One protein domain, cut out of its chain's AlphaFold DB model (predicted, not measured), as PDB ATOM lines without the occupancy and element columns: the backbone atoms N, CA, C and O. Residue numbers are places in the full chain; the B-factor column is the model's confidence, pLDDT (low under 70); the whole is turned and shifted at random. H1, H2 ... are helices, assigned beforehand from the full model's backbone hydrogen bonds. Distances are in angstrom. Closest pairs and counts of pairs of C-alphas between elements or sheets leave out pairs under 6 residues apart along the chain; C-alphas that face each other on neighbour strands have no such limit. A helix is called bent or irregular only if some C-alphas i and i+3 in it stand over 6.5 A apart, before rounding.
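Overview. This is residues 336 to 490 of the 1034 residues of an uncharacterized protein of Lachnotalea glycerini (UniProt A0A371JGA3). Helices H2, H3 and H4 form an up-and-down bundle, each running against the one before; long H5 packs across H3 and H1 crosses H2. The printed part has 155 residues with five named helices, H1 to H5, and no named strand: all helix. It is compact, radius of gyration of the C-alphas 16.6 A, spanning 56 by 34 by 26 A.

Along the chain. H1, residues 337 to 360, begins at C-alpha (8.149, -24.540, 12.126) and measures 35.2 A. H2 is residues 378 to 401, H3 407 to 426, H4 429 to 448. H5, residues 450 to 489, measures 52.7 A and ends at C-alpha (-15.420, -41.470, -25.269); it is irregular, C-alphas 454 and 457 being 9.1 A apart, with a kink of 99 degrees near residue 457.

Arrangement. The hub, H2, touches the other four. H2 and H3 form a hairpin, closest C-alphas Ser 378 and Thr 426, 5.1 A. H5 touches H3 with residues 465 to 478 alone, closest C-alphas Ile 470 and Gly 417, 4.2 A. Every O i to N i+4 pair is within hydrogen-bond range in H1, H3 and H4, 15 of 20 in H2, 34 of 36 in H5.

Size, cuts and confidence. The printed part has no cut; the H1 to H2 link is long. Residues 361 to 369, 401 to 405, 450 to 453 and 484 to 490 have pLDDT under 70.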
ATOM      1  N   ARG A 336       8.890 -21.402  14.923       70.06
ATOM      2  CA  ARG A 336       8.929 -21.023  13.497       70.06
ATOM      3  C   ARG A 336       8.475 -22.132  12.543       70.06
ATOM      4  O   ARG A 336       7.957 -21.841  11.474       70.06
ATOM      5  N   LEU A 337       8.606 -23.402  12.930       74.94
ATOM      6  CA  LEU A 337       8.149 -24.540  12.126       74.94
ATOM      7  C   LEU A 337       6.619 -24.671  12.062       74.94
ATOM      8  O   LEU A 337       6.118 -25.418  11.226       74.94
ATOM      9  N   GLN A 338       5.871 -23.996  12.937       75.38
ATOM     10  CA  GLN A 338       4.414 -24.105  13.004       75.38
ATOM     11  C   GLN A 338       3.744 -23.662  11.700       75.38
ATOM     12  O   GLN A 338       2.919 -24.404  11.170       75.38
ATOM     13  N   LEU A 339       4.154 -22.520  11.137       74.12
ATOM     14  CA  LEU A 339       3.614 -22.025   9.868       74.12
ATOM     15  C   LEU A 339       3.987 -22.945   8.699       74.12
ATOM     16  O   LEU A 339       3.130 -23.262   7.885       74.12
ATOM     17  N   LEU A 340       5.226 -23.453   8.653       78.06
ATOM     18  CA  LEU A 340       5.629 -24.430   7.632       78.06
ATOM     19  C   LEU A 340       4.810 -25.722   7.716       78.06
ATOM     20  O   LEU A 340       4.444 -26.287   6.690       78.06
ATOM     21  N   LYS A 341       4.486 -26.184   8.930       80.19
ATOM     22  CA  LYS A 341       3.603 -27.339   9.142       80.19
ATOM     23  C   LYS A 341       2.169 -27.044   8.708       80.19
ATOM     24  O   LYS A 341       1.554 -27.905   8.092       80.19
ATOM     25  N   ALA A 342       1.647 -25.857   9.018       80.12
ATOM     26  CA  ALA A 342       0.319 -25.428   8.580       80.12
ATOM     27  C   ALA A 342       0.224 -25.374   7.053       80.12
ATOM     28  O   ALA A 342      -0.694 -25.931   6.462       80.12
ATOM     29  N   PHE A 343       1.240 -24.793   6.425       81.62
ATOM     30  CA  PHE A 343       1.392 -24.702   4.982       81.62
ATOM     31  C   PHE A 343       1.505 -26.081   4.314       81.62
ATOM     32  O   PHE A 343       0.798 -26.380   3.358       81.62
ATOM     33  N   SER A 344       2.340 -26.965   4.865       85.31
ATOM     34  CA  SER A 344       2.475 -28.350   4.404       85.31
ATOM     35  C   SER A 344       1.163 -29.135   4.520       85.31
ATOM     36  O   SER A 344       0.835 -29.901   3.613       85.31
ATOM     37  N   LEU A 345       0.405 -28.938   5.602       86.25
ATOM     38  CA  LEU A 345      -0.904 -29.562   5.778       86.25
ATOM     39  C   LEU A 345      -1.913 -29.039   4.749       86.25
ATOM     40  O   LEU A 345      -2.596 -29.849   4.129       86.25
ATOM     41  N   ALA A 346      -1.968 -27.723   4.527       85.50
ATOM     42  CA  ALA A 346      -2.860 -27.109   3.543       85.50
ATOM     43  C   ALA A 346      -2.633 -27.676   2.132       85.50
ATOM     44  O   ALA A 346      -3.588 -28.129   1.507       85.50
ATOM     45  N   ILE A 347      -1.372 -27.769   1.684       88.19
ATOM     46  CA  ILE A 347      -1.008 -28.355   0.379       88.19
ATOM     47  C   ILE A 347      -1.454 -29.820   0.262       88.19
ATOM     48  O   ILE A 347      -1.866 -30.275  -0.802       88.19
ATOM     49  N   LYS A 348      -1.361 -30.597   1.343       87.62
ATOM     50  CA  LYS A 348      -1.782 -32.004   1.325       87.62
ATOM     51  C   LYS A 348      -3.288 -32.163   1.232       87.62
ATOM     52  O   LYS A 348      -3.755 -33.016   0.485       87.62
ATOM     53  N   VAL A 349      -4.027 -31.366   1.999       87.19
ATOM     54  CA  VAL A 349      -5.492 -31.376   1.969       87.19
ATOM     55  C   VAL A 349      -5.979 -30.927   0.592       87.19
ATOM     56  O   VAL A 349      -6.823 -31.602   0.007       87.19
ATOM     57  N   SER A 350      -5.391 -29.867   0.026       86.81
ATOM     58  CA  SER A 350      -5.722 -29.423  -1.332       86.81
ATOM     59  C   SER A 350      -5.370 -30.483  -2.377       86.81
ATOM     60  O   SER A 350      -6.134 -30.705  -3.312       86.81
ATOM     61  N   PHE A 351      -4.242 -31.188  -2.227       90.12
ATOM     62  CA  PHE A 351      -3.860 -32.258  -3.150       90.12
ATOM     63  C   PHE A 351      -4.808 -33.452  -3.071       90.12
ATOM     64  O   PHE A 351      -5.195 -33.980  -4.105       90.12
ATOM     65  N   PHE A 352      -5.249 -33.840  -1.873       89.31
ATOM     66  CA  PHE A 352      -6.244 -34.898  -1.710       89.31
ATOM     67  C   PHE A 352      -7.563 -34.564  -2.422       89.31
ATOM     68  O   PHE A 352      -8.082 -35.397  -3.159       89.31
ATOM     69  N   ILE A 353      -8.059 -33.333  -2.274       85.25
ATOM     70  CA  ILE A 353      -9.266 -32.861  -2.973       85.25
ATOM     71  C   ILE A 353      -9.046 -32.828  -4.487       85.25
ATOM     72  O   ILE A 353      -9.912 -33.259  -5.239       85.25
ATOM     73  N   CYS A 354      -7.866 -32.399  -4.939       86.38
ATOM     74  CA  CYS A 354      -7.494 -32.453  -6.349       86.38
ATOM     75  C   CYS A 354      -7.501 -33.890  -6.892       86.38
ATOM     76  O   CYS A 354      -7.989 -34.112  -7.992       86.38
ATOM     77  N   CYS A 355      -7.002 -34.874  -6.136       87.31
ATOM     78  CA  CYS A 355      -7.064 -36.279  -6.540       87.31
ATOM     79  C   CYS A 355      -8.512 -36.760  -6.681       87.31
ATOM     80  O   CYS A 355      -8.816 -37.436  -7.656       87.31
ATOM     81  N   ILE A 356      -9.395 -36.395  -5.744       85.00
ATOM     82  CA  ILE A 356     -10.831 -36.703  -5.827       85.00
ATOM     83  C   ILE A 356     -11.415 -36.099  -7.106       85.00
ATOM     84  O   ILE A 356     -12.043 -36.804  -7.886       85.00
ATOM     85  N   TRP A 357     -11.145 -34.821  -7.363       80.44
ATOM     86  CA  TRP A 357     -11.600 -34.130  -8.568       80.44
ATOM     87  C   TRP A 357     -11.144 -34.834  -9.855       80.44
ATOM     88  O   TRP A 357     -11.944 -35.089 -10.751       80.44
ATOM     89  N   CYS A 358      -9.865 -35.208  -9.921       79.81
ATOM     90  CA  CYS A 358      -9.278 -35.935 -11.045       79.81
ATOM     91  C   CYS A 358      -9.890 -37.328 -11.275       79.81
ATOM     92  O   CYS A 358      -9.766 -37.852 -12.377       79.81
ATOM     93  N   LEU A 359     -10.530 -37.937 -10.268       75.94
ATOM     94  CA  LEU A 359     -11.255 -39.204 -10.428       75.94
ATOM     95  C   LEU A 359     -12.640 -39.010 -11.060       75.94
ATOM     96  O   LEU A 359     -13.102 -39.903 -11.762       75.94
ATOM     97  N   PHE A 360     -13.293 -37.870 -10.810       70.19
ATOM     98  CA  PHE A 360     -14.648 -37.587 -11.298       70.19
ATOM     99  C   PHE A 360     -14.682 -36.878 -12.656       70.19
ATOM    100  O   PHE A 360     -15.672 -37.013 -13.366       70.19
ATOM    101  N   ILE A 361     -13.618 -36.162 -13.036       66.44
ATOM    102  CA  ILE A 361     -13.507 -35.537 -14.362       66.44
ATOM    103  C   ILE A 361     -12.558 -36.367 -15.240       66.44
ATOM    104  O   ILE A 361     -11.347 -36.377 -14.982       66.44
ATOM    105  N   PRO A 362     -13.083 -37.077 -16.256       58.50
ATOM    106  CA  PRO A 362     -12.321 -38.065 -17.004       58.50
ATOM    107  C   PRO A 362     -11.191 -37.441 -17.830       58.50
ATOM    108  O   PRO A 362     -11.291 -36.346 -18.384       58.50
ATOM    109  N   TYR A 363     -10.085 -38.180 -17.910       59.84
ATOM    110  CA  TYR A 363      -8.960 -37.879 -18.784       59.84
ATOM    111  C   TYR A 363      -9.376 -38.063 -20.249       59.84
ATOM    112  O   TYR A 363      -9.497 -39.189 -20.718       59.84
ATOM    113  N   GLN A 364      -9.564 -36.974 -20.994       57.75
ATOM    114  CA  GLN A 364      -9.760 -37.054 -22.442       57.75
ATOM    115  C   GLN A 364      -8.417 -37.347 -23.116       57.75
ATOM    116  O   GLN A 364      -7.532 -36.492 -23.181       57.75
ATOM    117  N   LYS A 365      -8.236 -38.585 -23.585       52.22
ATOM    118  CA  LYS A 365      -7.030 -39.010 -24.302       52.22
ATOM    119  C   LYS A 365      -7.173 -38.702 -25.795       52.22
ATOM    120  O   LYS A 365      -7.286 -39.610 -26.610       52.22
ATOM    121  N   THR A 366      -7.181 -37.425 -26.146       49.34
ATOM    122  CA  THR A 366      -7.084 -36.960 -27.535       49.34
ATOM    123  C   THR A 366      -5.617 -36.774 -27.926       49.34
ATOM    124  O   THR A 366      -4.773 -36.399 -27.103       49.34
ATOM    125  N   VAL A 367      -5.277 -37.092 -29.179       45.53
ATOM    126  CA  VAL A 367      -3.903 -36.981 -29.697       45.53
ATOM    127  C   VAL A 367      -3.429 -35.531 -29.552       45.53
ATOM    128  O   VAL A 367      -4.105 -34.601 -29.971       45.53
ATOM    129  N   GLY A 368      -2.280 -35.326 -28.901       50.75
ATOM    130  CA  GLY A 368      -1.685 -33.998 -28.698       50.75
ATOM    131  C   GLY A 368      -2.150 -33.219 -27.455       50.75
ATOM    132  O   GLY A 368      -1.437 -32.299 -27.034       50.75
ATOM    133  N   ILE A 369      -3.255 -33.600 -26.798       59.88
ATOM    134  CA  ILE A 369      -3.783 -32.885 -25.620       59.88
ATOM    135  C   ILE A 369      -3.160 -33.414 -24.318       59.88
ATOM    136  O   ILE A 369      -3.052 -34.612 -24.071       59.88
ATOM    137  N   ARG A 370      -2.703 -32.488 -23.464       75.81
ATOM    138  CA  ARG A 370      -2.019 -32.782 -22.190       75.81
ATOM    139  C   ARG A 370      -3.001 -32.751 -21.026       75.81
ATOM    140  O   ARG A 370      -3.869 -31.882 -20.983       75.81
ATOM    141  N   TYR A 371      -2.798 -33.606 -20.021       81.56
ATOM    142  CA  TYR A 371      -3.675 -33.600 -18.852       81.56
ATOM    143  C   TYR A 371      -3.532 -32.304 -18.048       81.56
ATOM    144  O   TYR A 371      -2.430 -31.941 -17.624       81.56
ATOM    145  N   LYS A 372      -4.658 -31.620 -17.827       77.81
ATOM    146  CA  LYS A 372      -4.728 -30.346 -17.100       77.81
ATOM    147  C   LYS A 372      -5.360 -30.440 -15.707       77.81
ATOM    148  O   LYS A 372      -5.290 -29.476 -14.952       77.81
ATOM    149  N   GLY A 373      -5.909 -31.599 -15.328       81.44
ATOM    150  CA  GLY A 373      -6.604 -31.755 -14.046       81.44
ATOM    151  C   GLY A 373      -7.684 -30.670 -13.861       81.44
ATOM    152  O   GLY A 373      -8.344 -30.324 -14.839       81.44
ATOM    153  N   PRO A 374      -7.846 -30.095 -12.655       77.94
ATOM    154  CA  PRO A 374      -8.771 -28.982 -12.417       77.94
ATOM    155  C   PRO A 374      -8.227 -27.612 -12.864       77.94
ATOM    156  O   PRO A 374      -8.820 -26.589 -12.555       77.94
ATOM    157  N   PHE A 375      -7.072 -27.532 -13.521       78.56
ATOM    158  CA  PHE A 375      -6.468 -26.247 -13.876       78.56
ATOM    159  C   PHE A 375      -6.733 -25.912 -15.340       78.56
ATOM    160  O   PHE A 375      -6.915 -26.793 -16.180       78.56
ATOM    161  N   TYR A 376      -6.668 -24.621 -15.657       73.38
ATOM    162  CA  TYR A 376      -6.880 -24.124 -17.015       73.38
ATOM    163  C   TYR A 376      -5.891 -24.709 -18.043       73.38
ATOM    164  O   TYR A 376      -6.279 -25.075 -19.151       73.38
ATOM    165  N   THR A 377      -4.616 -24.879 -17.667       76.12
ATOM    166  CA  THR A 377      -3.586 -25.495 -18.523       76.12
ATOM    167  C   THR A 377      -2.800 -26.579 -17.793       76.12
ATOM    168  O   THR A 377      -2.600 -26.525 -16.577       76.12
ATOM    169  N   SER A 378      -2.255 -27.533 -18.554       82.56
ATOM    170  CA  SER A 378      -1.369 -28.581 -18.024       82.56
ATOM    171  C   SER A 378      -0.096 -28.033 -17.378       82.56
ATOM    172  O   SER A 378       0.415 -28.629 -16.432       82.56
ATOM    173  N   ASN A 379       0.390 -26.868 -17.822       82.19
ATOM    174  CA  ASN A 379       1.519 -26.191 -17.186       82.19
ATOM    175  C   ASN A 379       1.146 -25.693 -15.781       82.19
ATOM    176  O   ASN A 379       1.876 -25.971 -14.834       82.19
ATOM    177  N   LEU A 380       0.009 -25.004 -15.618       80.88
ATOM    178  CA  LEU A 380      -0.445 -24.534 -14.302       80.88
ATOM    179  C   LEU A 380      -0.684 -25.701 -13.338       80.88
ATOM    180  O   LEU A 380      -0.272 -25.631 -12.179       80.88
ATOM    181  N   PHE A 381      -1.255 -26.799 -13.838       86.94
ATOM    182  CA  PHE A 381      -1.428 -28.004 -13.036       86.94
ATOM    183  C   PHE A 381      -0.091 -28.591 -12.580       86.94
ATOM    184  O   PHE A 381       0.093 -28.890 -11.402       86.94
ATOM    185  N   ALA A 382       0.872 -28.712 -13.496       88.88
ATOM    186  CA  ALA A 382       2.194 -29.230 -13.178       88.88
ATOM    187  C   ALA A 382       2.913 -28.368 -12.132       88.88
ATOM    188  O   ALA A 382       3.472 -28.902 -11.178       88.88
ATOM    189  N   LEU A 383       2.846 -27.038 -12.267       86.12
ATOM    190  CA  LEU A 383       3.410 -26.091 -11.302       86.12
ATOM    191  C   LEU A 383       2.818 -26.275  -9.902       86.12
ATOM    192  O   LEU A 383       3.556 -26.240  -8.914       86.12
ATOM    193  N   TYR A 384       1.507 -26.513  -9.814       89.00
ATOM    194  CA  TYR A 384       0.863 -26.875  -8.559       89.00
ATOM    195  C   TYR A 384       1.388 -28.211  -8.025       89.00
ATOM    196  O   TYR A 384       1.787 -28.253  -6.868       89.00
ATOM    197  N   LEU A 385       1.455 -29.270  -8.845       92.19
ATOM    198  CA  LEU A 385       1.840 -30.634  -8.444       92.19
ATOM    199  C   LEU A 385       3.272 -30.768  -7.897       92.19
ATOM    200  O   LEU A 385       3.531 -31.646  -7.070       92.19
ATOM    201  N   ILE A 386       4.205 -29.889  -8.277       92.44
ATOM    202  CA  ILE A 386       5.562 -29.905  -7.699       92.44
ATOM    203  C   ILE A 386       5.529 -29.575  -6.189       92.44
ATOM    204  O   ILE A 386       6.382 -30.043  -5.427       92.44
ATOM    205  N   LEU A 387       4.539 -28.810  -5.711       91.25
ATOM    206  CA  LEU A 387       4.382 -28.486  -4.287       91.25
ATOM    207  C   LEU A 387       3.994 -29.694  -3.416       91.25
ATOM    208  O   LEU A 387       4.738 -29.974  -2.469       91.25
ATOM    209  N   PRO A 388       2.893 -30.433  -3.676       93.25
ATOM    210  CA  PRO A 388       2.586 -31.642  -2.929       93.25
ATOM    211  C   PRO A 388       3.690 -32.684  -3.088       93.25
ATOM    212  O   PRO A 388       4.041 -33.306  -2.087       93.25
ATOM    213  N   PHE A 389       4.329 -32.799  -4.258       95.31
ATOM    214  CA  PHE A 389       5.526 -33.627  -4.417       95.31
ATOM    215  C   PHE A 389       6.618 -33.252  -3.395       95.31
ATOM    216  O   PHE A 389       7.068 -34.102  -2.621       95.31
ATOM    217  N   SER A 390       6.976 -31.965  -3.317       93.38
ATOM    218  CA  SER A 390       7.987 -31.431  -2.389       93.38
ATOM    219  C   SER A 390       7.620 -31.648  -0.917       93.38
ATOM    220  O   SER A 390       8.488 -31.915  -0.084       93.38
ATOM    221  N   VAL A 391       6.333 -31.556  -0.575       91.62
ATOM    222  CA  VAL A 391       5.831 -31.810   0.781       91.62
ATOM    223  C   VAL A 391       5.893 -33.298   1.133       91.62
ATOM    224  O   VAL A 391       6.394 -33.660   2.200       91.62
ATOM    225  N   ILE A 392       5.379 -34.168   0.262       92.25
ATOM    226  CA  ILE A 392       5.276 -35.609   0.517       92.25
ATOM    227  C   ILE A 392       6.673 -36.224   0.624       92.25
ATOM    228  O   ILE A 392       6.934 -36.970   1.571       92.25
ATOM    229  N   ILE A 393       7.597 -35.859  -0.273       90.50
ATOM    230  CA  ILE A 393       8.974 -36.362  -0.225       90.50
ATOM    231  C   ILE A 393       9.705 -35.902   1.045       90.50
ATOM    232  O   ILE A 393      10.400 -36.698   1.676       90.50
ATOM    233  N   ALA A 394       9.469 -34.665   1.500       88.06
ATOM    234  CA  ALA A 394      10.039 -34.151   2.745       88.06
ATOM    235  C   ALA A 394       9.487 -34.838   4.005       88.06
ATOM    236  O   ALA A 394      10.141 -34.847   5.049       88.06
ATOM    237  N   GLU A 395       8.293 -35.428   3.942       86.31
ATOM    238  CA  GLU A 395       7.791 -36.272   5.023       86.31
ATOM    239  C   GLU A 395       8.309 -37.701   4.966       86.31
ATOM    240  O   GLU A 395       8.545 -38.296   6.020       86.31
ATOM    241  N   ILE A 396       8.477 -38.250   3.763       85.88
ATOM    242  CA  ILE A 396       9.089 -39.566   3.561       85.88
ATOM    243  C   ILE A 396      10.513 -39.574   4.120       85.88
ATOM    244  O   ILE A 396      10.885 -40.504   4.835       85.88
ATOM    245  N   ASP A 397      11.255 -38.490   3.889       81.38
ATOM    246  CA  ASP A 397      12.610 -38.246   4.393       81.38
ATOM    247  C   ASP A 397      12.762 -38.563   5.898       81.38
ATOM    248  O   ASP A 397      13.709 -39.225   6.321       81.38
ATOM    249  N   LYS A 398      11.749 -38.229   6.712       76.44
ATOM    250  CA  LYS A 398      11.724 -38.497   8.163       76.44
ATOM    251  C   LYS A 398      11.768 -39.989   8.515       76.44
ATOM    252  O   LYS A 398      12.273 -40.359   9.577       76.44
ATOM    253  N   TYR A 399      11.167 -40.859   7.704       77.00
ATOM    254  CA  TYR A 399      11.079 -42.289   8.027       77.00
ATOM    255  C   TYR A 399      12.408 -43.005   7.806       77.00
ATOM    256  O   TYR A 399      12.761 -43.875   8.606       77.00
ATOM    257  N   PHE A 400      13.172 -42.567   6.807       72.44
ATOM    258  CA  PHE A 400      14.534 -43.032   6.570       72.44
ATOM    259  C   PHE A 400      15.489 -42.627   7.710       72.44
ATOM    260  O   PHE A 400      16.431 -43.354   8.027       72.44
ATOM    261  N   GLU A 401      15.193 -41.536   8.424       65.50
ATOM    262  CA  GLU A 401      15.950 -41.104   9.608       65.50
ATOM    263  C   GLU A 401      15.582 -41.871  10.895       65.50
ATOM    264  O   GLU A 401      16.442 -42.123  11.742       65.50
ATOM    265  N   LYS A 402      14.311 -42.272  11.064       63.16
ATOM    266  CA  LYS A 402      13.781 -42.860  12.315       63.16
ATOM    267  C   LYS A 402      14.085 -44.348  12.540       63.16
ATOM    268  O   LYS A 402      13.724 -44.873  13.594       63.16
ATOM    269  N   LYS A 403      14.766 -45.025  11.606       60.88
ATOM    270  CA  LYS A 403      15.275 -46.413  11.740       60.88
ATOM    271  C   LYS A 403      14.219 -47.484  12.074       60.88
ATOM    272  O   LYS A 403      14.573 -48.553  12.563       60.88
ATOM    273  N   LYS A 404      12.927 -47.216  11.850       60.81
ATOM    274  CA  LYS A 404      11.834 -48.173  12.079       60.81
ATOM    275  C   LYS A 404      10.840 -48.136  10.928       60.81
ATOM    276  O   LYS A 404      10.508 -47.067  10.419       60.81
ATOM    277  N   PHE A 405      10.363 -49.318  10.549       64.00
ATOM    278  CA  PHE A 405       9.256 -49.474   9.616       64.00
ATOM    279  C   PHE A 405       8.006 -48.756  10.144       64.00
ATOM    280  O   PHE A 405       7.703 -48.816  11.337       64.00
ATOM    281  N   CYS A 406       7.297 -48.054   9.261       70.12
ATOM    282  CA  CYS A 406       6.093 -47.313   9.607       70.12
ATOM    283  C   CYS A 406       5.079 -47.432   8.473       70.12
ATOM    284  O   CYS A 406       5.403 -47.107   7.336       70.12
ATOM    285  N   ILE A 407       3.838 -47.811   8.785       78.19
ATOM    286  CA  ILE A 407       2.745 -47.887   7.800       78.19
ATOM    287  C   ILE A 407       2.501 -46.545   7.086       78.19
ATOM    288  O   ILE A 407       2.108 -46.499   5.925       78.19
ATOM    289  N   LYS A 408       2.840 -45.432   7.749       81.62
ATOM    290  CA  LYS A 408       2.776 -44.085   7.171       81.62
ATOM    291  C   LYS A 408       3.749 -43.881   5.998       81.62
ATOM    292  O   LYS A 408       3.500 -43.005   5.177       81.62
ATOM    293  N   LEU A 409       4.822 -44.677   5.895       85.75
ATOM    294  CA  LEU A 409       5.706 -44.686   4.722       85.75
ATOM    295  C   LEU A 409       4.956 -45.190   3.485       85.75
ATOM    296  O   LEU A 409       5.070 -44.575   2.431       85.75
ATOM    297  N   ILE A 410       4.165 -46.259   3.624       86.38
ATOM    298  CA  ILE A 410       3.356 -46.813   2.528       86.38
ATOM    299  C   ILE A 410       2.319 -45.777   2.100       86.38
ATOM    300  O   ILE A 410       2.253 -45.429   0.928       86.38
ATOM    301  N   PHE A 411       1.586 -45.202   3.059       88.25
ATOM    302  CA  PHE A 411       0.582 -44.176   2.773       88.25
ATOM    303  C   PHE A 411       1.174 -42.963   2.036       88.25
ATOM    304  O   PHE A 411       0.659 -42.558   1.000       88.25
ATOM    305  N   ASN A 412       2.304 -42.421   2.503       89.50
ATOM    306  CA  ASN A 412       2.962 -41.312   1.807       89.50
ATOM    307  C   ASN A 412       3.529 -41.733   0.436       89.50
ATOM    308  O   ASN A 412       3.496 -40.931  -0.492       89.50
ATOM    309  N   SER A 413       4.001 -42.977   0.281       91.50
ATOM    310  CA  SER A 413       4.447 -43.515  -1.017       91.50
ATOM    311  C   SER A 413       3.293 -43.637  -2.018       91.50
ATOM    312  O   SER A 413       3.501 -43.393  -3.202       91.50
ATOM    313  N   ILE A 414       2.076 -43.944  -1.552       92.19
ATOM    314  CA  ILE A 414       0.875 -43.981  -2.399       92.19
ATOM    315  C   ILE A 414       0.584 -42.591  -2.969       92.19
ATOM    316  O   ILE A 414       0.501 -42.425  -4.185       92.19
ATOM    317  N   PHE A 415       0.503 -41.578  -2.099       91.88
ATOM    318  CA  PHE A 415       0.287 -40.191  -2.520       91.88
ATOM    319  C   PHE A 415       1.394 -39.694  -3.457       91.88
ATOM    320  O   PHE A 415       1.109 -38.982  -4.418       91.88
ATOM    321  N   LEU A 416       2.646 -40.090  -3.203       93.94
ATOM    322  CA  LEU A 416       3.765 -39.751  -4.077       93.94
ATOM    323  C   LEU A 416       3.616 -40.390  -5.467       93.94
ATOM    324  O   LEU A 416       3.845 -39.709  -6.460       93.94
ATOM    325  N   GLY A 417       3.194 -41.656  -5.547       93.50
ATOM    326  CA  GLY A 417       2.944 -42.347  -6.817       93.50
ATOM    327  C   GLY A 417       1.833 -41.702  -7.645       93.50
ATOM    328  O   GLY A 417       2.018 -41.462  -8.838       93.50
ATOM    329  N   ILE A 418       0.720 -41.324  -7.008       92.44
ATOM    330  CA  ILE A 418      -0.365 -40.569  -7.663       92.44
ATOM    331  C   ILE A 418       0.166 -39.224  -8.187       92.44
ATOM    332  O   ILE A 418      -0.039 -38.877  -9.349       92.44
ATOM    333  N   CYS A 419       0.919 -38.492  -7.360       94.31
ATOM    334  CA  CYS A 419       1.489 -37.198  -7.736       94.31
ATOM    335  C   CYS A 419       2.462 -37.304  -8.923       94.31
ATOM    336  O   CYS A 419       2.373 -36.508  -9.855       94.31
ATOM    337  N   ILE A 420       3.364 -38.295  -8.922       93.50
ATOM    338  CA  ILE A 420       4.295 -38.556 -10.035       93.50
ATOM    339  C   ILE A 420       3.526 -38.891 -11.314       93.50
ATOM    340  O   ILE A 420       3.903 -38.429 -12.390       93.50
ATOM    341  N   THR A 421       2.430 -39.642 -11.201       90.75
ATOM    342  CA  THR A 421       1.585 -39.986 -12.350       90.75
ATOM    343  C   THR A 421       0.981 -38.735 -12.974       90.75
ATOM    344  O   THR A 421       1.102 -38.540 -14.181       90.75
ATOM    345  N   PHE A 422       0.396 -37.840 -12.174       90.50
ATOM    346  CA  PHE A 422      -0.147 -36.591 -12.704       90.50
ATOM    347  C   PHE A 422       0.938 -35.685 -13.293       90.50
ATOM    348  O   PHE A 422       0.733 -35.142 -14.375       90.50
ATOM    349  N   ILE A 423       2.115 -35.583 -12.663       91.69
ATOM    350  CA  ILE A 423       3.254 -34.835 -13.228       91.69
ATOM    351  C   ILE A 423       3.646 -35.412 -14.593       91.69
ATOM    352  O   ILE A 423       3.817 -34.652 -15.546       91.69
ATOM    353  N   TRP A 424       3.725 -36.738 -14.723       88.06
ATOM    354  CA  TRP A 424       3.997 -37.396 -16.001       88.06
ATOM    355  C   TRP A 424       2.923 -37.081 -17.050       88.06
ATOM    356  O   TRP A 424       3.258 -36.684 -18.164       88.06
ATOM    357  N   LEU A 425       1.639 -37.171 -16.697       84.94
ATOM    358  CA  LEU A 425       0.525 -36.886 -17.612       84.94
ATOM    359  C   LEU A 425       0.475 -35.421 -18.076       84.94
ATOM    360  O   LEU A 425       0.010 -35.143 -19.182       84.94
ATOM    361  N   THR A 426       0.992 -34.478 -17.282       86.38
ATOM    362  CA  THR A 426       1.087 -33.070 -17.713       86.38
ATOM    363  C   THR A 426       2.121 -32.844 -18.818       86.38
ATOM    364  O   THR A 426       2.042 -31.841 -19.530       86.38
ATOM    365  N   GLN A 427       3.118 -33.736 -18.945       84.31
ATOM    366  CA  GLN A 427       4.267 -33.597 -19.853       84.31
ATOM    367  C   GLN A 427       4.970 -32.222 -19.740       84.31
ATOM    368  O   GLN A 427       5.522 -31.697 -20.710       84.31
ATOM    369  N   CYS A 428       4.934 -31.599 -18.556       84.94
ATOM    370  CA  CYS A 428       5.549 -30.298 -18.304       84.94
ATOM    371  C   CYS A 428       7.047 -30.447 -17.980       84.94
ATOM    372  O   CYS A 428       7.429 -31.068 -16.986       84.94
ATOM    373  N   ARG A 429       7.906 -29.844 -18.814       84.06
ATOM    374  CA  ARG A 429       9.376 -29.961 -18.729       84.06
ATOM    375  C   ARG A 429       9.939 -29.471 -17.394       84.06
ATOM    376  O   ARG A 429      10.727 -30.187 -16.781       84.06
ATOM    377  N   SER A 430       9.543 -28.281 -16.932       86.56
ATOM    378  CA  SER A 430      10.090 -27.723 -15.686       86.56
ATOM    379  C   SER A 430       9.742 -28.584 -14.476       86.56
ATOM    380  O   SER A 430      10.606 -28.836 -13.635       86.56
ATOM    381  N   ALA A 431       8.510 -29.096 -14.424       90.44
ATOM    382  CA  ALA A 431       8.040 -29.957 -13.352       90.44
ATOM    383  C   ALA A 431       8.779 -31.293 -13.325       90.44
ATOM    384  O   ALA A 431       9.192 -31.742 -12.256       90.44
ATOM    385  N   LEU A 432       9.009 -31.900 -14.491       91.31
ATOM    386  CA  LEU A 432       9.775 -33.139 -14.603       91.31
ATOM    387  C   LEU A 432      11.233 -32.938 -14.165       91.31
ATOM    388  O   LEU A 432      11.717 -33.693 -13.323       91.31
ATOM    389  N   ILE A 433      11.901 -31.877 -14.635       90.31
ATOM    390  CA  ILE A 433      13.281 -31.548 -14.234       90.31
ATOM    391  C   ILE A 433      13.362 -31.285 -12.724       90.31
ATOM    392  O   ILE A 433      14.229 -31.838 -12.049       90.31
ATOM    393  N   ALA A 434      12.443 -30.489 -12.168       93.12
ATOM    394  CA  ALA A 434      12.381 -30.233 -10.729       93.12
ATOM    395  C   ALA A 434      12.210 -31.532  -9.932       93.12
ATOM    396  O   ALA A 434      12.949 -31.779  -8.979       93.12
ATOM    397  N   THR A 435      11.283 -32.392 -10.357       94.44
ATOM    398  CA  THR A 435      11.008 -33.690  -9.727       94.44
ATOM    399  C   THR A 435      12.248 -34.583  -9.743       94.44
ATOM    400  O   THR A 435      12.593 -35.171  -8.713       94.44
ATOM    401  N   MET A 436      12.967 -34.643 -10.869       93.19
ATOM    402  CA  MET A 436      14.215 -35.402 -11.004       93.19
ATOM    403  C   MET A 436      15.318 -34.865 -10.086       93.19
ATOM    404  O   MET A 436      15.939 -35.643  -9.362       93.19
ATOM    405  N   LEU A 437      15.541 -33.546 -10.061       94.25
ATOM    406  CA  LEU A 437      16.569 -32.916  -9.224       94.25
ATOM    407  C   LEU A 437      16.296 -33.114  -7.730       94.25
ATOM    408  O   LEU A 437      17.194 -33.507  -6.984       94.25
ATOM    409  N   ILE A 438      15.055 -32.886  -7.291       94.44
ATOM    410  CA  ILE A 438      14.651 -33.069  -5.892       94.44
ATOM    411  C   ILE A 438      14.810 -34.541  -5.493       94.44
ATOM    412  O   ILE A 438      15.419 -34.826  -4.462       94.44
ATOM    413  N   SER A 439      14.341 -35.475  -6.329       92.44
ATOM    414  CA  SER A 439      14.494 -36.917  -6.086       92.44
ATOM    415  C   SER A 439      15.961 -37.325  -5.986       92.44
ATOM    416  O   SER A 439      16.332 -38.033  -5.052       92.44
ATOM    417  N   GLY A 440      16.813 -36.844  -6.898       90.69
ATOM    418  CA  GLY A 440      18.248 -37.125  -6.894       90.69
ATOM    419  C   GLY A 440      18.938 -36.627  -5.623       90.69
ATOM    420  O   GLY A 440      19.696 -37.368  -4.999       90.69
ATOM    421  N   ILE A 441      18.620 -35.411  -5.169       89.12
ATOM    422  CA  ILE A 441      19.156 -34.861  -3.914       89.12
ATOM    423  C   ILE A 441      18.668 -35.667  -2.704       89.12
ATOM    424  O   ILE A 441      19.467 -35.964  -1.815       89.12
ATOM    425  N   CYS A 442      17.390 -36.058  -2.668       87.19
ATOM    426  CA  CYS A 442      16.854 -36.938  -1.628       87.19
ATOM    427  C   CYS A 442      17.588 -38.286  -1.602       87.19
ATOM    428  O   CYS A 442      18.034 -38.715  -0.541       87.19
ATOM    429  N   MET A 443      17.777 -38.921  -2.762       84.25
ATOM    430  CA  MET A 443      18.495 -40.192  -2.881       84.25
ATOM    431  C   MET A 443      19.937 -40.076  -2.387       84.25
ATOM    432  O   MET A 443      20.360 -40.872  -1.549       84.25
ATOM    433  N   LEU A 444      20.672 -39.053  -2.835       84.31
ATOM    434  CA  LEU A 444      22.035 -38.787  -2.371       84.31
ATOM    435  C   LEU A 444      22.073 -38.583  -0.854       84.31
ATOM    436  O   LEU A 444      22.882 -39.210  -0.172       84.31
ATOM    437  N   LYS A 445      21.158 -37.777  -0.301       82.25
ATOM    438  CA  LYS A 445      21.042 -37.564   1.149       82.25
ATOM    439  C   LYS A 445      20.828 -38.887   1.883       82.25
ATOM    440  O   LYS A 445      21.523 -39.158   2.863       82.25
ATOM    441  N   TRP A 446      19.892 -39.717   1.429       79.75
ATOM    442  CA  TRP A 446      19.564 -40.993   2.065       79.75
ATOM    443  C   TRP A 446      20.731 -41.984   2.029       79.75
ATOM    444  O   TRP A 446      21.007 -42.610   3.050       79.75
ATOM    445  N   ILE A 447      21.470 -42.064   0.917       76.94
ATOM    446  CA  ILE A 447      22.686 -42.889   0.799       76.94
ATOM    447  C   ILE A 447      23.789 -42.374   1.735       76.94
ATOM    448  O   ILE A 447      24.462 -43.156   2.403       76.94
ATOM    449  N   MET A 448      23.947 -41.053   1.841       76.00
ATOM    450  CA  MET A 448      24.947 -40.413   2.705       76.00
ATOM    451  C   MET A 448      24.546 -40.369   4.190       76.00
ATOM    452  O   MET A 448      25.325 -39.922   5.032       76.00
ATOM    453  N   THR A 449      23.335 -40.806   4.546       72.38
ATOM    454  CA  THR A 449      22.843 -40.740   5.927       72.38
ATOM    455  C   THR A 449      23.559 -41.787   6.792       72.38
ATOM    456  O   THR A 449      23.609 -42.957   6.415       72.38
ATOM    457  N   PRO A 450      24.026 -41.459   8.016       66.81
ATOM    458  CA  PRO A 450      24.664 -42.439   8.907       66.81
ATOM    459  C   PRO A 450      23.802 -43.683   9.200       66.81
ATOM    460  O   PRO A 450      24.318 -44.760   9.502       66.81
ATOM    461  N   ALA A 451      22.473 -43.556   9.102       64.00
ATOM    462  CA  ALA A 451      21.527 -44.665   9.195       64.00
ATOM    463  C   ALA A 451      21.680 -45.694   8.059       64.00
ATOM    464  O   ALA A 451      21.528 -46.884   8.329       64.00
ATOM    465  N   PHE A 452      22.032 -45.275   6.839       63.50
ATOM    466  CA  PHE A 452      22.344 -46.180   5.729       63.50
ATOM    467  C   PHE A 452      23.587 -47.016   6.048       63.50
ATOM    468  O   PHE A 452      23.548 -48.238   5.947       63.50
ATOM    469  N   MET A 453      24.645 -46.379   6.558       66.56
ATOM    470  CA  MET A 453      25.884 -47.072   6.941       66.56
ATOM    471  C   MET A 453      25.673 -48.074   8.085       66.56
ATOM    472  O   MET A 453      26.266 -49.148   8.080       66.56
ATOM    473  N   LYS A 454      24.801 -47.757   9.055       72.56
ATOM    474  CA  LYS A 454      24.558 -48.610  10.232       72.56
ATOM    475  C   LYS A 454      23.483 -49.688  10.014       72.56
ATOM    476  O   LYS A 454      23.638 -50.794  10.517       72.56
ATOM    477  N   ASN A 455      22.424 -49.396   9.251       75.56
ATOM    478  CA  ASN A 455      21.237 -50.250   9.070       75.56
ATOM    479  C   ASN A 455      20.869 -50.451   7.580       75.56
ATOM    480  O   ASN A 455      19.688 -50.451   7.219       75.56
ATOM    481  N   ARG A 456      21.867 -50.662   6.706       78.12
ATOM    482  CA  ARG A 456      21.697 -50.744   5.238       78.12
ATOM    483  C   ARG A 456      20.532 -51.620   4.766       78.12
ATOM    484  O   ARG A 456      19.787 -51.211   3.887       78.12
ATOM    485  N   LYS A 457      20.332 -52.797   5.376       80.81
ATOM    486  CA  LYS A 457      19.281 -53.753   4.976       80.81
ATOM    487  C   LYS A 457      17.870 -53.186   5.166       80.81
ATOM    488  O   LYS A 457      17.033 -53.342   4.286       80.81
ATOM    489  N   GLN A 458      17.608 -52.518   6.292       78.12
ATOM    490  CA  GLN A 458      16.292 -51.932   6.572       78.12
ATOM    491  C   GLN A 458      16.010 -50.730   5.674       78.12
ATOM    492  O   GLN A 458      14.898 -50.593   5.175       78.12
ATOM    493  N   VAL A 459      17.020 -49.890   5.442       78.56
ATOM    494  CA  VAL A 459      16.903 -48.739   4.541       78.56
ATOM    495  C   VAL A 459      16.649 -49.209   3.104       78.56
ATOM    496  O   VAL A 459      15.715 -48.729   2.471       78.56
ATOM    497  N   LEU A 460      17.392 -50.210   2.615       82.19
ATOM    498  CA  LEU A 460      17.163 -50.831   1.301       82.19
ATOM    499  C   LEU A 460      15.761 -51.444   1.181       82.19
ATOM    500  O   LEU A 460      15.108 -51.261   0.161       82.19
ATOM    501  N   LEU A 461      15.265 -52.116   2.221       83.88
ATOM    502  CA  LEU A 461      13.903 -52.657   2.226       83.88
ATOM    503  C   LEU A 461      12.844 -51.547   2.138       83.88
ATOM    504  O   LEU A 461      11.883 -51.675   1.388       83.88
ATOM    505  N   GLN A 462      13.026 -50.444   2.874       83.25
ATOM    506  CA  GLN A 462      12.149 -49.271   2.791       83.25
ATOM    507  C   GLN A 462      12.179 -48.635   1.394       83.25
ATOM    508  O   GLN A 462      11.129 -48.241   0.890       83.25
ATOM    509  N   PHE A 463      13.349 -48.588   0.752       85.00
ATOM    510  CA  PHE A 463      13.496 -48.149  -0.636       85.00
ATOM    511  C   PHE A 463      12.749 -49.046  -1.616       85.00
ATOM    512  O   PHE A 463      11.965 -48.545  -2.415       85.00
ATOM    513  N   ILE A 464      12.967 -50.359  -1.539       87.00
ATOM    514  CA  ILE A 464      12.307 -51.340  -2.405       87.00
ATOM    515  C   ILE A 464      10.791 -51.233  -2.241       87.00
ATOM    516  O   ILE A 464      10.072 -51.133  -3.229       87.00
ATOM    517  N   LEU A 465      10.302 -51.168  -1.002       86.62
ATOM    518  CA  LEU A 465       8.878 -51.014  -0.721       86.62
ATOM    519  C   LEU A 465       8.308 -49.716  -1.300       86.62
ATOM    520  O   LEU A 465       7.218 -49.730  -1.867       86.62
ATOM    521  N   MET A 466       9.031 -48.605  -1.169       88.88
ATOM    522  CA  MET A 466       8.632 -47.323  -1.744       88.88
ATOM    523  C   MET A 466       8.561 -47.404  -3.273       88.88
ATOM    524  O   MET A 466       7.555 -46.993  -3.842       88.88
ATOM    525  N   ILE A 467       9.571 -47.983  -3.932       89.75
ATOM    526  CA  ILE A 467       9.606 -48.158  -5.394       89.75
ATOM    527  C   ILE A 467       8.442 -49.032  -5.864       89.75
ATOM    528  O   ILE A 467       7.725 -48.633  -6.777       89.75
ATOM    529  N   ILE A 468       8.213 -50.177  -5.213       91.62
ATOM    530  CA  ILE A 468       7.087 -51.067  -5.524       91.62
ATOM    531  C   ILE A 468       5.771 -50.304  -5.370       91.62
ATOM    532  O   ILE A 468       4.977 -50.277  -6.299       91.62
ATOM    533  N   THR A 469       5.566 -49.622  -4.240       91.12
ATOM    534  CA  THR A 469       4.318 -48.889  -3.971       91.12
ATOM    535  C   THR A 469       4.078 -47.783  -5.002       91.12
ATOM    536  O   THR A 469       2.970 -47.659  -5.516       91.12
ATOM    537  N   ILE A 470       5.109 -47.003  -5.338       91.81
ATOM    538  CA  ILE A 470       5.032 -45.936  -6.345       91.81
ATOM    539  C   ILE A 470       4.724 -46.524  -7.725       91.81
ATOM    540  O   ILE A 470       3.828 -46.026  -8.400       91.81
ATOM    541  N   SER A 471       5.417 -47.593  -8.124       90.50
ATOM    542  CA  SER A 471       5.214 -48.252  -9.418       90.50
ATOM    543  C   SER A 471       3.814 -48.855  -9.528       90.50
ATOM    544  O   SER A 471       3.141 -48.666 -10.538       90.50
ATOM    545  N   SER A 472       3.339 -49.538  -8.483       90.81
ATOM    546  CA  SER A 472       1.979 -50.074  -8.433       90.81
ATOM    547  C   SER A 472       0.943 -48.960  -8.534       90.81
ATOM    548  O   SER A 472       0.022 -49.064  -9.337       90.81
ATOM    549  N   MET A 473       1.108 -47.867  -7.779       90.88
ATOM    550  CA  MET A 473       0.182 -46.736  -7.855       90.88
ATOM    551  C   MET A 473       0.229 -46.020  -9.199       90.88
ATOM    552  O   MET A 473      -0.815 -45.557  -9.644       90.88
ATOM    553  N   TYR A 474       1.382 -45.958  -9.865       88.50
ATOM    554  CA  TYR A 474       1.481 -45.434 -11.225       88.50
ATOM    555  C   TYR A 474       0.619 -46.245 -12.196       88.50
ATOM    556  O   TYR A 474      -0.244 -45.685 -12.871       88.50
ATOM    557  N   HIS A 475       0.769 -47.574 -12.204       87.50
ATOM    558  CA  HIS A 475      -0.036 -48.443 -13.064       87.50
ATOM    559  C   HIS A 475      -1.529 -48.392 -12.724       87.50
ATOM    560  O   HIS A 475      -2.348 -48.295 -13.634       87.50
ATOM    561  N   ILE A 476      -1.888 -48.398 -11.435       88.00
ATOM    562  CA  ILE A 476      -3.285 -48.288 -10.991       88.00
ATOM    563  C   ILE A 476      -3.883 -46.950 -11.428       88.00
ATOM    564  O   ILE A 476      -4.978 -46.926 -11.975       88.00
ATOM    565  N   SER A 477      -3.159 -45.847 -11.236       86.31
ATOM    566  CA  SER A 477      -3.631 -44.509 -11.602       86.31
ATOM    567  C   SER A 477      -3.835 -44.385 -13.114       86.31
ATOM    568  O   SER A 477      -4.882 -43.913 -13.545       86.31
ATOM    569  N   ILE A 478      -2.887 -44.865 -13.930       82.19
ATOM    570  CA  ILE A 478      -3.034 -44.898 -15.394       82.19
ATOM    571  C   ILE A 478      -4.204 -45.795 -15.814       82.19
ATOM    572  O   ILE A 478      -4.982 -45.410 -16.682       82.19
ATOM    573  N   SER A 479      -4.358 -46.967 -15.196       83.69
ATOM    574  CA  SER A 479      -5.461 -47.888 -15.492       83.69
ATOM    575  C   SER A 479      -6.821 -47.272 -15.169       83.69
ATOM    576  O   SER A 479      -7.722 -47.339 -15.999       83.69
ATOM    577  N   LEU A 480      -6.963 -46.647 -13.994       80.50
ATOM    578  CA  LEU A 480      -8.179 -45.936 -13.598       80.50
ATOM    579  C   LEU A 480      -8.479 -44.811 -14.588       80.50
ATOM    580  O   LEU A 480      -9.588 -44.726 -15.102       80.50
ATOM    581  N   MET A 481      -7.481 -43.993 -14.928       76.38
ATOM    582  CA  MET A 481      -7.663 -42.909 -15.894       76.38
ATOM    583  C   MET A 481      -8.072 -43.410 -17.276       76.38
ATOM    584  O   MET A 481      -8.984 -42.840 -17.860       76.38
ATOM    585  N   ASN A 482      -7.484 -44.501 -17.770       74.38
ATOM    586  CA  ASN A 482      -7.895 -45.106 -19.039       74.38
ATOM    587  C   ASN A 482      -9.329 -45.662 -18.979       74.38
ATOM    588  O   ASN A 482     -10.076 -45.514 -19.939       74.38
ATOM    589  N   GLN A 483      -9.734 -46.271 -17.860       73.06
ATOM    590  CA  GLN A 483     -11.089 -46.802 -17.689       73.06
ATOM    591  C   GLN A 483     -12.151 -45.694 -17.727       73.06
ATOM    592  O   GLN A 483     -13.186 -45.856 -18.372       73.06
ATOM    593  N   TYR A 484     -11.902 -44.567 -17.055       66.12
ATOM    594  CA  TYR A 484     -12.811 -43.417 -17.079       66.12
ATOM    595  C   TYR A 484     -12.745 -42.645 -18.406       66.12
ATOM    596  O   TYR A 484     -13.776 -42.152 -18.857       66.12
ATOM    597  N   ALA A 485     -11.582 -42.607 -19.069       60.38
ATOM    598  CA  ALA A 485     -11.432 -42.058 -20.418       60.38
ATOM    599  C   ALA A 485     -12.309 -42.799 -21.439       60.38
ATOM    600  O   ALA A 485     -13.042 -42.164 -22.191       60.38
ATOM    601  N   LEU A 486     -12.286 -44.138 -21.416       53.25
ATOM    602  CA  LEU A 486     -13.074 -44.986 -22.320       53.25
ATOM    603  C   LEU A 486     -14.589 -44.821 -22.115       53.25
ATOM    604  O   LEU A 486     -15.341 -44.793 -23.083       53.25
ATOM    605  N   LYS A 487     -15.040 -44.637 -20.866       53.94
ATOM    606  CA  LYS A 487     -16.446 -44.304 -20.574       53.94
ATOM    607  C   LYS A 487     -16.844 -42.917 -21.076       53.94
ATOM    608  O   LYS A 487     -17.988 -42.715 -21.455       53.94
ATOM    609  N   SER A 488     -15.914 -41.961 -21.070       47.91
ATOM    610  CA  SER A 488     -16.173 -40.614 -21.583       47.91
ATOM    611  C   SER A 488     -16.104 -40.509 -23.101       47.91
ATOM    612  O   SER A 488     -16.693 -39.589 -23.639       47.91
ATOM    613  N   SER A 489     -15.433 -41.435 -23.799       44.78
ATOM    614  CA  SER A 489     -15.420 -41.470 -25.269       44.78
ATOM    615  C   SER A 489     -16.709 -42.017 -25.890       44.78
ATOM    616  O   SER A 489     -16.935 -41.797 -27.073       44.78
ATOM    617  N   GLU A 490     -17.560 -42.703 -25.115       36.69
ATOM    618  CA  GLU A 490     -18.931 -43.049 -25.543       36.69
ATOM    619  C   GLU A 490     -19.879 -41.841 -25.478       36.69
ATOM    620  O   GLU A 490     -20.900 -41.817 -26.160       36.69
TER     621      GLU A 490